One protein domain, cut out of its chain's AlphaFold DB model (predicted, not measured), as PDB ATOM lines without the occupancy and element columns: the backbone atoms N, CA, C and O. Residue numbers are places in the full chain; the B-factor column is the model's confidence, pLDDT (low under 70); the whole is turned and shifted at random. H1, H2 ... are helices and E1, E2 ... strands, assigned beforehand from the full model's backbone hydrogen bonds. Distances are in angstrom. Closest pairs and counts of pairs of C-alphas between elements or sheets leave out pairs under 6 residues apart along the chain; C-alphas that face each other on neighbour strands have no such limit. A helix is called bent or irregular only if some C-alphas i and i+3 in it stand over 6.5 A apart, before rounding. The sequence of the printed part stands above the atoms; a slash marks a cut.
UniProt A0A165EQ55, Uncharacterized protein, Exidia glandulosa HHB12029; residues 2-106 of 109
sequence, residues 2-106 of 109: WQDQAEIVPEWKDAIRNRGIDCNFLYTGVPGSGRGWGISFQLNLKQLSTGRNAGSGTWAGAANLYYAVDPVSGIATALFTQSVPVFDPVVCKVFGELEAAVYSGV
ATOM      1  N   TRP A   2     330.427 363.243 470.058       67.44
ATOM      2  CA  TRP A   2     331.268 362.533 469.070       67.44
ATOM      3  C   TRP A   2     330.518 362.060 467.811       67.44
ATOM      4  O   TRP A   2     331.109 361.968 466.743       67.44
ATOM      5  N   GLN A   3     329.206 361.815 467.903       69.62
ATOM      6  CA  GLN A   3     328.395 361.324 466.777       69.62
ATOM      7  C   GLN A   3     328.391 362.256 465.558       69.62
ATOM      8  O   GLN A   3     328.361 361.755 464.434       69.62
ATOM      9  N   ASP A   4     328.474 363.568 465.786       73.12
ATOM     10  CA  ASP A   4     328.525 364.570 464.720       73.12
ATOM     11  C   ASP A   4     329.941 364.653 464.126       73.12
ATOM     12  O   ASP A   4     330.112 364.839 462.926       73.12
ATOM     13  N   GLN A   5     330.975 364.421 464.946       73.69
ATOM     14  CA  GLN A   5     332.375 364.393 464.501       73.69
ATOM     15  C   GLN A   5     332.674 363.199 463.583       73.69
ATOM     16  O   GLN A   5     333.500 363.322 462.682       73.69
ATOM     17  N   ALA A   6     331.958 362.083 463.751       75.81
ATOM     18  CA  ALA A   6     332.028 360.929 462.851       75.81
ATOM     19  C   ALA A   6     331.578 361.231 461.410       75.81
ATOM     20  O   ALA A   6     331.905 360.464 460.511       75.81
ATOM     21  N   GLU A   7     330.821 362.311 461.186       79.38
ATOM     22  CA  GLU A   7     330.444 362.747 459.834       79.38
ATOM     23  C   GLU A   7     331.448 363.748 459.239       79.38
ATOM     24  O   GLU A   7     331.477 363.937 458.027       79.38
ATOM     25  N   ILE A   8     332.290 364.376 460.070       82.62
ATOM     26  CA  ILE A   8     333.313 365.342 459.634       82.62
ATOM     27  C   ILE A   8     334.609 364.627 459.234       82.62
ATOM     28  O   ILE A   8     335.279 365.056 458.298       82.62
ATOM     29  N   VAL A   9     334.959 363.544 459.936       83.56
ATOM     30  CA  VAL A   9     336.162 362.734 459.678       83.56
ATOM     31  C   VAL A   9     335.724 361.298 459.368       83.56
ATOM     32  O   VAL A   9     335.546 360.505 460.300       83.56
ATOM     33  N   PRO A  10     335.485 360.950 458.087       80.62
ATOM     34  CA  PRO A  10     334.916 359.659 457.696       80.62
ATOM     35  C   PRO A  10     335.716 358.456 458.204       80.62
ATOM     36  O   PRO A  10     335.131 357.435 458.561       80.62
ATOM     37  N   GLU A  11     337.039 358.587 458.305       82.00
ATOM     38  CA  GLU A  11     337.945 357.548 458.803       82.00
ATOM     39  C   GLU A  11     337.687 357.202 460.278       82.00
ATOM     40  O   GLU A  11     338.053 356.124 460.742       82.00
ATOM     41  N   TRP A  12     337.062 358.105 461.040       83.12
ATOM     42  CA  TRP A  12     336.750 357.896 462.458       83.12
ATOM     43  C   TRP A  12     335.337 357.375 462.677       83.12
ATOM     44  O   TRP A  12     334.960 357.090 463.815       83.12
ATOM     45  N   LYS A  13     334.543 357.236 461.611       82.56
ATOM     46  CA  LYS A  13     333.144 356.826 461.699       82.56
ATOM     47  C   LYS A  13     332.992 355.501 462.429       82.56
ATOM     48  O   LYS A  13     332.208 355.427 463.374       82.56
ATOM     49  N   ASP A  14     333.781 354.503 462.050       81.81
ATOM     50  CA  ASP A  14     333.751 353.197 462.703       81.81
ATOM     51  C   ASP A  14     334.272 353.286 464.136       81.81
ATOM     52  O   ASP A  14     333.635 352.764 465.041       81.81
ATOM     53  N   ALA A  15     335.352 354.024 464.387       80.12
ATOM     54  CA  ALA A  15     335.913 354.148 465.730       80.12
ATOM     55  C   ALA A  15     334.955 354.846 466.724       80.12
ATOM     56  O   ALA A  15     334.848 354.460 467.882       80.12
ATOM     57  N   ILE A  16     334.179 355.831 466.263       77.94
ATOM     58  CA  ILE A  16     333.192 356.558 467.077       77.94
ATOM     59  C   ILE A  16     331.861 355.804 467.203       77.94
ATOM     60  O   ILE A  16     331.176 355.908 468.228       77.94
ATOM     61  N   ARG A  17     331.430 355.101 466.148       76.81
ATOM     62  CA  ARG A  17     330.107 354.450 466.097       76.81
ATOM     63  C   ARG A  17     330.127 352.988 466.504       76.81
ATOM     64  O   ARG A  17     329.058 352.452 466.807       76.81
ATOM     65  N   ASN A  18     331.293 352.350 466.536       75.94
ATOM     66  CA  ASN A  18     331.424 350.971 466.974       75.94
ATOM     67  C   ASN A  18     331.116 350.861 468.471       75.94
ATOM     68  O   ASN A  18     331.945 351.125 469.337       75.94
ATOM     69  N   ARG A  19     329.893 350.416 468.770       63.88
ATOM     70  CA  ARG A  19     329.410 350.199 470.141       63.88
ATOM     71  C   ARG A  19     330.084 349.021 470.854       63.88
ATOM     72  O   ARG A  19     329.809 348.818 472.030       63.88
ATOM     73  N   GLY A  20     330.909 348.241 470.153       63.28
ATOM     74  CA  GLY A  20     331.719 347.169 470.729       63.28
ATOM     75  C   GLY A  20     333.028 347.652 471.357       63.28
ATOM     76  O   GLY A  20     333.685 346.869 472.037       63.28
ATOM     77  N   ILE A  21     333.414 348.918 471.150       65.38
ATOM     78  CA  ILE A  21     334.582 349.500 471.813       65.38
ATOM     79  C   ILE A  21     334.184 349.907 473.225       65.38
ATOM     80  O   ILE A  21     333.406 350.841 473.441       65.38
ATOM     81  N   ASP A  22     334.747 349.197 474.194       67.31
ATOM     82  CA  ASP A  22     334.501 349.453 475.598       67.31
ATOM     83  C   ASP A  22     335.392 350.592 476.125       67.31
ATOM     84  O   ASP A  22     336.376 350.377 476.828       67.31
ATOM     85  N   CYS A  23     335.039 351.832 475.779       71.56
ATOM     86  CA  CYS A  23     335.565 353.027 476.448       71.56
ATOM     87  C   CYS A  23     334.669 353.445 477.627       71.56
ATOM     88  O   CYS A  23     334.605 354.622 477.991       71.56
ATOM     89  N   ASN A  24     333.914 352.502 478.205       61.75
ATOM     90  CA  ASN A  24     332.886 352.797 479.191       61.75
ATOM     91  C   ASN A  24     333.428 353.384 480.477       61.75
ATOM     92  O   ASN A  24     332.669 354.083 481.117       61.75
ATOM     93  N   PHE A  25     334.692 353.156 480.830       60.84
ATOM     94  CA  PHE A  25     335.349 353.780 481.983       60.84
ATOM     95  C   PHE A  25     335.498 355.305 481.819       60.84
ATOM     96  O   PHE A  25     335.543 356.022 482.815       60.84
ATOM     97  N   LEU A  26     335.526 355.838 480.582       59.72
ATOM     98  CA  LEU A  26     335.433 357.287 480.361       59.72
ATOM     99  C   LEU A  26     334.093 357.804 480.865       59.72
ATOM    100  O   LEU A  26     333.970 358.968 481.209       59.72
ATOM    101  N   TYR A  27     333.086 356.947 480.913       64.38
ATOM    102  CA  TYR A  27     331.705 357.294 481.154       64.38
ATOM    103  C   TYR A  27     331.163 356.428 482.305       64.38
ATOM    104  O   TYR A  27     331.896 355.710 482.971       64.38
ATOM    105  N   THR A  28     329.875 356.483 482.609       53.78
ATOM    106  CA  THR A  28     329.287 355.654 483.678       53.78
ATOM    107  C   THR A  28     329.009 354.195 483.264       53.78
ATOM    108  O   THR A  28     328.382 353.423 483.983       53.78
ATOM    109  N   GLY A  29     329.518 353.807 482.096       54.00
ATOM    110  CA  GLY A  29     329.637 352.448 481.589       54.00
ATOM    111  C   GLY A  29     328.403 351.601 481.318       54.00
ATOM    112  O   GLY A  29     328.541 350.456 480.904       54.00
ATOM    113  N   VAL A  30     327.196 352.145 481.471       49.38
ATOM    114  CA  VAL A  30     325.953 351.442 481.103       49.38
ATOM    115  C   VAL A  30     324.918 352.438 480.564       49.38
ATOM    116  O   VAL A  30     324.842 353.567 481.056       49.38
ATOM    117  N   PRO A  31     324.065 352.099 479.583       51.25
ATOM    118  CA  PRO A  31     322.883 352.908 479.282       51.25
ATOM    119  C   PRO A  31     322.071 353.210 480.560       51.25
ATOM    120  O   PRO A  31     321.745 352.307 481.322       51.25
ATOM    121  N   GLY A  32     321.780 354.489 480.832       55.12
ATOM    122  CA  GLY A  32     321.030 354.919 482.028       55.12
ATOM    123  C   GLY A  32     321.860 355.147 483.302       55.12
ATOM    124  O   GLY A  32     321.316 355.506 484.344       55.12
ATOM    125  N   SER A  33     323.183 355.007 483.241       59.03
ATOM    126  CA  SER A  33     324.086 355.107 484.400       59.03
ATOM    127  C   SER A  33     324.355 356.534 484.925       59.03
ATOM    128  O   SER A  33     325.235 356.734 485.753       59.03
ATOM    129  N   GLY A  34     323.544 357.524 484.540       68.75
ATOM    130  CA  GLY A  34     323.621 358.895 485.055       68.75
ATOM    131  C   GLY A  34     324.831 359.650 484.507       68.75
ATOM    132  O   GLY A  34     325.917 359.609 485.076       68.75
ATOM    133  N   ARG A  35     324.639 360.353 483.389       76.56
ATOM    134  CA  ARG A  35     325.636 361.265 482.813       76.56
ATOM    135  C   ARG A  35     325.063 362.667 482.771       76.56
ATOM    136  O   ARG A  35     323.881 362.831 482.477       76.56
ATOM    137  N   GLY A  36     325.912 363.646 483.041       84.81
ATOM    138  CA  GLY A  36     325.599 365.061 482.916       84.81
ATOM    139  C   GLY A  36     326.649 365.794 482.096       84.81
ATOM    140  O   GLY A  36     327.649 365.216 481.669       84.81
ATOM    141  N   TRP A  37     326.418 367.085 481.907       87.44
ATOM    142  CA  TRP A  37     327.349 367.995 481.256       87.44
ATOM    143  C   TRP A  37     327.571 369.193 482.162       87.44
ATOM    144  O   TRP A  37     326.612 369.840 482.579       87.44
ATOM    145  N   GLY A  38     328.833 369.446 482.489       88.50
ATOM    146  CA  GLY A  38     329.257 370.665 483.154       88.50
ATOM    147  C   GLY A  38     329.744 371.693 482.141       88.50
ATOM    148  O   GLY A  38     329.736 371.477 480.928       88.50
ATOM    149  N   ILE A  39     330.246 372.811 482.653       88.12
ATOM    150  CA  ILE A  39     331.000 373.762 481.843       88.12
ATOM    151  C   ILE A  39     332.381 373.130 481.635       88.12
ATOM    152  O   ILE A  39     333.155 373.084 482.584       88.12
ATOM    153  N   SER A  40     332.651 372.614 480.428       85.62
ATOM    154  CA  SER A  40     333.886 371.950 479.932       85.62
ATOM    155  C   SER A  40     334.024 370.425 480.054       85.62
ATOM    156  O   SER A  40     334.731 369.841 479.236       85.62
ATOM    157  N   PHE A  41     333.338 369.758 480.986       91.25
ATOM    158  CA  PHE A  41     333.489 368.311 481.196       91.25
ATOM    159  C   PHE A  41     332.180 367.552 481.021       91.25
ATOM    160  O   PHE A  41     331.101 368.048 481.361       91.25
ATOM    161  N   GLN A  42     332.288 366.295 480.593       89.69
ATOM    162  CA  GLN A  42     331.224 365.343 480.864       89.69
ATOM    163  C   GLN A  42     331.291 364.941 482.340       89.69
ATOM    164  O   GLN A  42     332.371 364.647 482.847       89.69
ATOM    165  N   LEU A  43     330.144 364.909 483.016       90.25
ATOM    166  CA  LEU A  43     330.046 364.565 484.432       90.25
ATOM    167  C   LEU A  43     329.536 363.140 484.630       90.25
ATOM    168  O   LEU A  43     328.557 362.724 483.998       90.25
ATOM    169  N   ASN A  44     330.148 362.432 485.572       88.44
ATOM    170  CA  ASN A  44     329.631 361.169 486.083       88.44
ATOM    171  C   ASN A  44     328.682 361.449 487.246       88.44
ATOM    172  O   ASN A  44     329.079 362.039 488.243       88.44
ATOM    173  N   LEU A  45     327.425 361.017 487.151       88.06
ATOM    174  CA  LEU A  45     326.447 361.197 488.236       88.06
ATOM    175  C   LEU A  45     326.423 360.008 489.208       88.06
ATOM    176  O   LEU A  45     325.665 360.010 490.173       88.06
ATOM    177  N   LYS A  46     327.242 358.987 488.946       86.81
ATOM    178  CA  LYS A  46     327.431 357.798 489.778       86.81
ATOM    179  C   LYS A  46     328.918 357.481 489.891       86.81
ATOM    180  O   LYS A  46     329.688 357.827 488.998       86.81
ATOM    181  N   GLN A  47     329.292 356.817 490.979       87.81
ATOM    182  CA  GLN A  47     330.640 356.291 491.159       87.81
ATOM    183  C   GLN A  47     330.924 355.185 490.134       87.81
ATOM    184  O   GLN A  47     330.037 354.392 489.807       87.81
ATOM    185  N   LEU A  48     332.156 355.147 489.628       87.19
ATOM    186  CA  LEU A  48     332.619 354.161 488.656       87.19
ATOM    187  C   LEU A  48     333.284 352.961 489.326       87.19
ATOM    188  O   LEU A  48     333.823 353.062 490.427       87.19
ATOM    189  N   SER A  49     333.327 351.838 488.609       85.38
ATOM    190  CA  SER A  49     334.046 350.626 489.026       85.38
ATOM    191  C   SER A  49     335.562 350.816 489.130       85.38
ATOM    192  O   SER A  49     336.215 350.068 489.848       85.38
ATOM    193  N   THR A  50     336.118 351.825 488.455       88.56
ATOM    194  CA  THR A  50     337.524 352.237 488.583       88.56
ATOM    195  C   THR A  50     337.827 352.914 489.922       88.56
ATOM    196  O   THR A  50     338.989 353.104 490.254       88.56
ATOM    197  N   GLY A  51     336.801 353.284 490.697       89.25
ATOM    198  CA  GLY A  51     336.927 354.015 491.960       89.25
ATOM    199  C   GLY A  51     336.578 355.501 491.852       89.25
ATOM    200  O   GLY A  51     336.273 356.121 492.869       89.25
ATOM    201  N   ARG A  52     336.533 356.058 490.634       91.12
ATOM    202  CA  ARG A  52     336.222 357.471 490.381       91.12
ATOM    203  C   ARG A  52     334.836 357.869 490.895       91.12
ATOM    204  O   ARG A  52     333.838 357.235 490.552       91.12
ATOM    205  N   ASN A  53     334.762 358.927 491.707       92.06
ATOM    206  CA  ASN A  53     333.536 359.297 492.417       92.06
ATOM    207  C   ASN A  53     332.464 359.924 491.513       92.06
ATOM    208  O   ASN A  53     332.739 360.456 490.432       92.06
ATOM    209  N   ALA A  54     331.219 359.908 491.998       91.25
ATOM    210  CA  ALA A  54     330.154 360.737 491.444       91.25
ATOM    211  C   ALA A  54     330.511 362.232 491.573       91.25
ATOM    212  O   ALA A  54     331.129 362.649 492.547       91.25
ATOM    213  N   GLY A  55     330.115 363.040 490.591       90.94
ATOM    214  CA  GLY A  55     330.470 364.457 490.483       90.94
ATOM    215  C   GLY A  55     331.809 364.720 489.786       90.94
ATOM    216  O   GLY A  55     332.117 365.873 489.495       90.94
ATOM    217  N   SER A  56     332.579 363.675 489.468       92.88
ATOM    218  CA  SER A  56     333.813 363.794 488.687       92.88
ATOM    219  C   SER A  56     333.548 364.194 487.234       92.88
ATOM    220  O   SER A  56     332.533 363.825 486.632       92.88
ATOM    221  N   GLY A  57     334.493 364.949 486.674       93.00
ATOM    222  CA  GLY A  57     334.510 365.382 485.284       93.00
ATOM    223  C   GLY A  57     335.531 364.604 484.462       93.00
ATOM    224  O   GLY A  57     336.600 364.255 484.950       93.00
ATOM    225  N   THR A  58     335.229 364.351 483.194       92.12
ATOM    226  CA  THR A  58     336.153 363.703 482.256       92.12
ATOM    227  C   THR A  58     335.977 364.244 480.847       92.12
ATOM    228  O   THR A  58     334.904 364.742 480.488       92.12
ATOM    229  N   TRP A  59     337.046 364.170 480.061       91.06
ATOM    230  CA  TRP A  59     337.030 364.537 478.657       91.06
ATOM    231  C   TRP A  59     338.009 363.701 477.837       91.06
ATOM    232  O   TRP A  59     338.840 362.968 478.376       91.06
ATOM    233  N   ALA A  60     337.877 363.816 476.518       89.50
ATOM    234  CA  ALA A  60     338.708 363.105 475.565       89.50
ATOM    235  C   ALA A  60     339.160 364.013 474.414       89.50
ATOM    236  O   ALA A  60     338.479 364.975 474.051       89.50
ATOM    237  N   GLY A  61     340.309 363.685 473.831       89.50
ATOM    238  CA  GLY A  61     340.884 364.338 472.662       89.50
ATOM    239  C   GLY A  61     341.195 363.344 471.544       89.50
ATOM    240  O   GLY A  61     341.410 362.158 471.787       89.50
ATOM    241  N   ALA A  62     341.242 363.863 470.317       88.62
ATOM    242  CA  ALA A  62     341.364 363.106 469.069       88.62
ATOM    243  C   ALA A  62     342.502 362.072 469.036       88.62
ATOM    244  O   ALA A  62     342.301 360.953 468.577       88.62
ATOM    245  N   ALA A  63     343.685 362.435 469.530       92.50
ATOM    246  CA  ALA A  63     344.868 361.577 469.520       92.50
ATOM    247  C   ALA A  63     344.863 360.561 470.681       92.50
ATOM    248  O   ALA A  63     345.867 360.411 471.369       92.50
ATOM    249  N   ASN A  64     343.703 359.950 470.961       91.75
ATOM    250  CA  ASN A  64     343.459 359.084 472.120       91.75
ATOM    251  C   ASN A  64     344.010 359.688 473.426       91.75
ATOM    252  O   ASN A  64     344.845 359.101 474.121       91.75
ATOM    253  N   LEU A  65     343.568 360.918 473.706       93.44
ATOM    254  CA  LEU A  65     343.882 361.655 474.926       93.44
ATOM    255  C   LEU A  65     342.705 361.509 475.883       93.44
ATOM    256  O   LEU A  65     341.588 361.843 475.499       93.44
ATOM    257  N   TYR A  66     342.938 361.074 477.112       92.94
ATOM    258  CA  TYR A  66     341.886 360.883 478.109       92.94
ATOM    259  C   TYR A  66     342.307 361.517 479.422       92.94
ATOM    260  O   TYR A  66     343.430 361.307 479.873       92.94
ATOM    261  N   TYR A  67     341.428 362.305 480.033       93.75
ATOM    262  CA  TYR A  67     341.709 362.914 481.328       93.75
ATOM    263  C   TYR A  67     340.454 363.049 482.180       93.75
ATOM    264  O   TYR A  67     339.326 363.115 481.676       93.75
ATOM    265  N   ALA A  68     340.661 363.066 483.492       93.56
ATOM    266  CA  ALA A  68     339.605 363.165 484.478       93.56
ATOM    267  C   ALA A  68     340.036 363.972 485.699       93.56
ATOM    268  O   ALA A  68     341.213 364.010 486.056       93.56
ATOM    269  N   VAL A  69     339.052 364.597 486.335       95.25
ATOM    270  CA  VAL A  69     339.199 365.366 487.568       95.25
ATOM    271  C   VAL A  69     338.098 364.932 488.523       95.25
ATOM    272  O   VAL A  69     336.910 365.019 488.201       95.25
ATOM    273  N   ASP A  70     338.488 364.474 489.702       94.88
ATOM    274  CA  ASP A  70     337.590 364.049 490.762       94.88
ATOM    275  C   ASP A  70     337.798 364.916 492.011       94.88
ATOM    276  O   ASP A  70     338.704 364.663 492.809       94.88
ATOM    277  N   PRO A  71     336.956 365.945 492.207       94.75
ATOM    278  CA  PRO A  71     337.094 366.852 493.337       94.75
ATOM    279  C   PRO A  71     336.753 366.195 494.681       94.75
ATOM    280  O   PRO A  71     337.104 366.751 495.715       94.75
ATOM    281  N   VAL A  72     336.077 365.039 494.689       93.69
ATOM    282  CA  VAL A  72     335.708 364.334 495.927       93.69
ATOM    283  C   VAL A  72     336.926 363.642 496.529       93.69
ATOM    284  O   VAL A  72     337.124 363.693 497.737       93.69
ATOM    285  N   SER A  73     337.747 363.008 495.689       94.06
ATOM    286  CA  SER A  73     338.982 362.342 496.125       94.06
ATOM    287  C   SER A  73     340.230 363.222 496.017       94.06
ATOM    288  O   SER A  73     341.285 362.835 496.511       94.06
ATOM    289  N   GLY A  74     340.137 364.376 495.349       95.69
ATOM    290  CA  GLY A  74     341.293 365.220 495.036       95.69
ATOM    291  C   GLY A  74     342.228 364.611 493.983       95.69
ATOM    292  O   GLY A  74     343.377 365.032 493.872       95.69
ATOM    293  N   ILE A  75     341.758 363.621 493.216       95.62
ATOM    294  CA  ILE A  75     342.553 362.894 492.220       95.62
ATOM    295  C   ILE A  75     342.269 363.433 490.816       95.62
ATOM    296  O   ILE A  75     341.124 363.686 490.437       95.62
ATOM    297  N   ALA A  76     343.322 363.552 490.010       95.25
ATOM    298  CA  ALA A  76     343.221 363.731 488.568       95.25
ATOM    299  C   ALA A  76     344.036 362.649 487.850       95.25
ATOM    300  O   ALA A  76     345.137 362.301 488.281       95.25
ATOM    301  N   THR A  77     343.503 362.129 486.748       94.94
ATOM    302  CA  THR A  77     344.175 361.145 485.887       94.94
ATOM    303  C   THR A  77     344.286 361.692 484.472       94.94
ATOM    304  O   THR A  77     343.415 362.423 484.001       94.94
ATOM    305  N   ALA A  78     345.372 361.348 483.781       95.62
ATOM    306  CA  ALA A  78     345.564 361.688 482.380       95.62
ATOM    307  C   ALA A  78     346.379 360.602 481.672       95.62
ATOM    308  O   ALA A  78     347.375 360.115 482.202       95.62
ATOM    309  N   LEU A  79     345.965 360.255 480.457       95.75
ATOM    310  CA  LEU A  79     346.721 359.452 479.507       95.75
ATOM    311  C   LEU A  79     346.755 360.200 478.186       95.75
ATOM    312  O   LEU A  79     345.715 360.459 477.580       95.75
ATOM    313  N   PHE A  80     347.962 360.529 477.744       96.12
ATOM    314  CA  PHE A  80     348.186 361.199 476.477       96.12
ATOM    315  C   PHE A  80     348.991 360.299 475.556       96.12
ATOM    316  O   PHE A  80     350.090 359.862 475.891       96.12
ATOM    317  N   THR A  81     348.425 360.029 474.387       96.31
ATOM    318  CA  THR A  81     349.074 359.276 473.321       96.31
ATOM    319  C   THR A  81     349.143 360.132 472.057       96.31
ATOM    320  O   THR A  81     348.758 361.302 472.056       96.31
ATOM    321  N   GLN A  82     349.714 359.581 470.989       95.94
ATOM    322  CA  GLN A  82     349.796 360.216 469.671       95.94
ATOM    323  C   GLN A  82     349.246 359.264 468.600       95.94
ATOM    324  O   GLN A  82     349.791 359.170 467.504       95.94
ATOM    325  N   SER A  83     348.201 358.503 468.941       92.25
ATOM    326  CA  SER A  83     347.582 357.532 468.038       92.25
ATOM    327  C   SER A  83     346.216 358.003 467.561       92.25
ATOM    328  O   SER A  83     345.456 358.637 468.293       92.25
ATOM    329  N   VAL A  84     345.901 357.654 466.319       90.19
ATOM    330  CA  VAL A  84     344.592 357.825 465.686       90.19
ATOM    331  C   VAL A  84     344.253 356.531 464.931       90.19
ATOM    332  O   VAL A  84     345.185 355.831 464.524       90.19
ATOM    333  N   PRO A  85     342.967 356.190 464.716       87.75
ATOM    334  CA  PRO A  85     341.756 356.964 465.026       87.75
ATOM    335  C   PRO A  85     341.438 357.055 466.529       87.75
ATOM    336  O   PRO A  85     341.973 356.296 467.335       87.75
ATOM    337  N   VAL A  86     340.591 358.018 466.909       87.31
ATOM    338  CA  VAL A  86     340.107 358.194 468.296       87.31
ATOM    339  C   VAL A  86     339.326 356.961 468.766       87.31
ATOM    340  O   VAL A  86     338.701 356.304 467.946       87.31
ATOM    341  N   PHE A  87     339.310 356.679 470.071       85.25
ATOM    342  CA  PHE A  87     338.708 355.471 470.658       85.25
ATOM    343  C   PHE A  87     339.387 354.169 470.226       85.25
ATOM    344  O   PHE A  87     338.737 353.147 470.023       85.25
ATOM    345  N   ASP A  88     340.714 354.183 470.137       89.00
ATOM    346  CA  ASP A  88     341.499 352.960 470.037       89.00
ATOM    347  C   ASP A  88     341.177 352.029 471.235       89.00
ATOM    348  O   ASP A  88     341.324 352.450 472.391       89.00
ATOM    349  N   PRO A  89     340.741 350.775 470.999       86.75
ATOM    350  CA  PRO A  89     340.335 349.864 472.070       86.75
ATOM    351  C   PRO A  89     341.445 349.556 473.078       86.75
ATOM    352  O   PRO A  89     341.168 349.371 474.265       86.75
ATOM    353  N   VAL A  90     342.701 349.502 472.623       90.19
ATOM    354  CA  VAL A  90     343.858 349.235 473.481       90.19
ATOM    355  C   VAL A  90     344.104 350.435 474.379       90.19
ATOM    356  O   VAL A  90     344.229 350.268 475.591       90.19
ATOM    357  N   VAL A  91     344.112 351.647 473.816       92.12
ATOM    358  CA  VAL A  91     344.318 352.863 474.616       92.12
ATOM    359  C   VAL A  91     343.168 353.068 475.598       92.12
ATOM    360  O   VAL A  91     343.401 353.446 476.746       92.12
ATOM    361  N   CYS A  92     341.938 352.752 475.187       88.88
ATOM    362  CA  CYS A  92     340.800 352.770 476.088       88.88
ATOM    363  C   CYS A  92     341.009 351.804 477.268       88.88
ATOM    364  O   CYS A  92     341.015 352.235 478.421       88.88
ATOM    365  N   LYS A  93     341.290 350.524 477.005       88.88
ATOM    366  CA  LYS A  93     341.576 349.548 478.067       88.88
ATOM    367  C   LYS A  93     342.672 350.033 479.026       88.88
ATOM    368  O   LYS A  93     342.490 349.970 480.240       88.88
ATOM    369  N   VAL A  94     343.771 350.562 478.485       92.75
ATOM    370  CA  VAL A  94     344.898 351.075 479.278       92.75
ATOM    371  C   VAL A  94     344.481 352.235 480.180       92.75
ATOM    372  O   VAL A  94     344.904 352.272 481.332       92.75
ATOM    373  N   PHE A  95     343.641 353.168 479.719       92.31
ATOM    374  CA  PHE A  95     343.178 354.254 480.589       92.31
ATOM    375  C   PHE A  95     342.299 353.746 481.737       92.31
ATOM    376  O   PHE A  95     342.453 354.214 482.862       92.31
ATOM    377  N   GLY A  96     341.421 352.770 481.484       90.12
ATOM    378  CA  GLY A  96     340.626 352.142 482.543       90.12
ATOM    379  C   GLY A  96     341.495 351.466 483.611       90.12
ATOM    380  O   GLY A  96     341.253 351.636 484.807       90.12
ATOM    381  N   GLU A  97     342.540 350.750 483.189       92.12
ATOM    382  CA  GLU A  97     343.513 350.112 484.088       92.12
ATOM    383  C   GLU A  97     344.353 351.137 484.856       92.12
ATOM    384  O   GLU A  97     344.547 350.988 486.063       92.12
ATOM    385  N   LEU A  98     344.800 352.203 484.183       93.88
ATOM    386  CA  LEU A  98     345.515 353.318 484.804       93.88
ATOM    387  C   LEU A  98     344.663 353.972 485.889       93.88
ATOM    388  O   LEU A  98     345.148 354.179 486.998       93.88
ATOM    389  N   GLU A  99     343.399 354.283 485.594       93.00
ATOM    390  CA  GLU A  99     342.499 354.915 486.557       93.00
ATOM    391  C   GLU A  99     342.299 354.016 487.783       93.00
ATOM    392  O   GLU A  99     342.552 354.452 488.904       93.00
ATOM    393  N   ALA A 100     341.965 352.737 487.585       91.94
ATOM    394  CA  ALA A 100     341.806 351.786 488.688       91.94
ATOM    395  C   ALA A 100     343.085 351.621 489.536       91.94
ATOM    396  O   ALA A 100     343.024 351.530 490.767       91.94
ATOM    397  N   ALA A 101     344.259 351.618 488.899       94.56
ATOM    398  CA  ALA A 101     345.539 351.549 489.598       94.56
ATOM    399  C   ALA A 101     345.808 352.809 490.439       94.56
ATOM    400  O   ALA A 101     346.241 352.703 491.585       94.56
ATOM    401  N   VAL A 102     345.504 354.000 489.913       95.06
ATOM    402  CA  VAL A 102     345.662 355.261 490.653       95.06
ATOM    403  C   VAL A 102     344.733 355.301 491.867       95.06
ATOM    404  O   VAL A 102     345.199 355.557 492.974       95.06
ATOM    405  N   TYR A 103     343.447 354.988 491.697       93.12
ATOM    406  CA  TYR A 103     342.473 355.018 492.795       93.12
ATOM    407  C   TYR A 103     342.729 353.965 493.879       93.12
ATOM    408  O   TYR A 103     342.399 354.194 495.040       93.12
ATOM    409  N   SER A 104     343.318 352.818 493.531       93.12
ATOM    410  CA  SER A 104     343.707 351.803 494.521       93.12
ATOM    411  C   SER A 104     345.036 352.114 495.218       93.12
ATOM    412  O   SER A 104     345.223 351.723 496.371       93.12
ATOM    413  N   GLY A 105     345.960 352.804 494.541       90.69
ATOM    414  CA  GLY A 105     347.297 353.108 495.054       90.69
ATOM    415  C   GLY A 105     347.411 354.425 495.828       90.69
ATOM    416  O   GLY A 105     348.262 354.544 496.711       90.69
ATOM    417  N   VAL A 106     346.573 355.417 495.525       86.94
ATOM    418  CA  VAL A 106     346.593 356.724 496.189       86.94
ATOM    419  C   VAL A 106     345.601 356.714 497.348       86.94
ATOM    420  O   VAL A 106     344.397 356.564 497.153       86.94
TER     421      VAL A 106
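AT A GLANCE: This is residues 2 to 106 of the 109 residues of an uncharacterized protein of Exidia glandulosa HHB12029 (UniProt A0A165EQ55). A twisted five-stranded sheet has the long helix H3 along one face near the E5 edge, and the long links, residues 18 to 34 and 45 to 56, reach over that same face beside H3. A small hairpin of two short helices, H1 and H2, sits off one end of the sheet and adds to the longest axis. The printed part has 105 residues with three named helices and five named strands, in the order H1 H2 E1 E2 E3 E4 E5 H3; the sheet runs E1 - E2 - E3 - E4 - E5, antiparallel throughout, and the class is mixed, helices and strands. The whole is compact, with a radius of gyration of the C-alphas of 13.4 A, yet elongated, spanning 39 by 25 by 24 A.

IN THESE COORDINATES: H1, residues 2 to 8, begins at C-alpha 2 (331.268, 362.533, 469.070) and is 10.1 A long. H2, residues 10 to 17, is 11.0 A long and irregular: C-alphas 11 and 14 are 7.2 A apart. E1, residues 35 to 37, and E2, residues 42 to 44, are short strands. E3 is residues 57 to 61, 14.2 A. E4, residues 65 to 70, spans 17.2 A from C-alpha 65 (343.882, 361.655, 474.926). E5 is residues 75 to 79, 13.8 A. H3, residues 89 to 105, is 24.2 A long and ends at C-alpha 105 (347.297, 353.108, 495.054).

HOW THE PARTS SIT: E1 to E5 form a meander, each strand the antiparallel neighbour of the one before, and the strands' lines turn by 88 degrees from edge to edge. E1 and E2 form a hairpin with N 43 and O 36 at 2.9 A. In the hairpin of E2 and E3, N 58 and O 42 are 2.9 A apart. E3 and E4, a hairpin, have N 61 and O 65 at 2.8 A. E4 and the edge strand E5, also a hairpin, have N 70 and O 75 at 2.8 A. H3 is on the sheet in two layers, a helix on one face of a sheet, at a height over the sheet of 8.9 A. It lies over E5 and runs along the strands, at 27 degrees to E5 on the local plane; the closest C-alphas of E5 and H3 are those of Leu 79 and Phe 95, 6.4 A apart. H1 and H2 are a helical hairpin and touch, at a shallow tilt of 17 degrees, opposite ways; their closest C-alphas, those of Ala 6 and Lys 13, are 4.4 A apart. Neither is on the sheet, and both are apart from H3. In H3 every O i to N i+4 pair is within hydrogen-bond range; H1 has 1 of 3, with 3 of 4 O i to N i+3 pairs, and H2 has 2 of 4.

THE WHOLE: The two C-alphas farthest apart are those of Pro 10 and Val 106, 40.3 A. The printed part has no cut. The links H2 to E1 and E2 to E3 are long, with 17 and 12 residues. The mean pLDDT of the printed part is 84.3; residues 2 to 3, 19 to 22 and 24 to 34 are under 70.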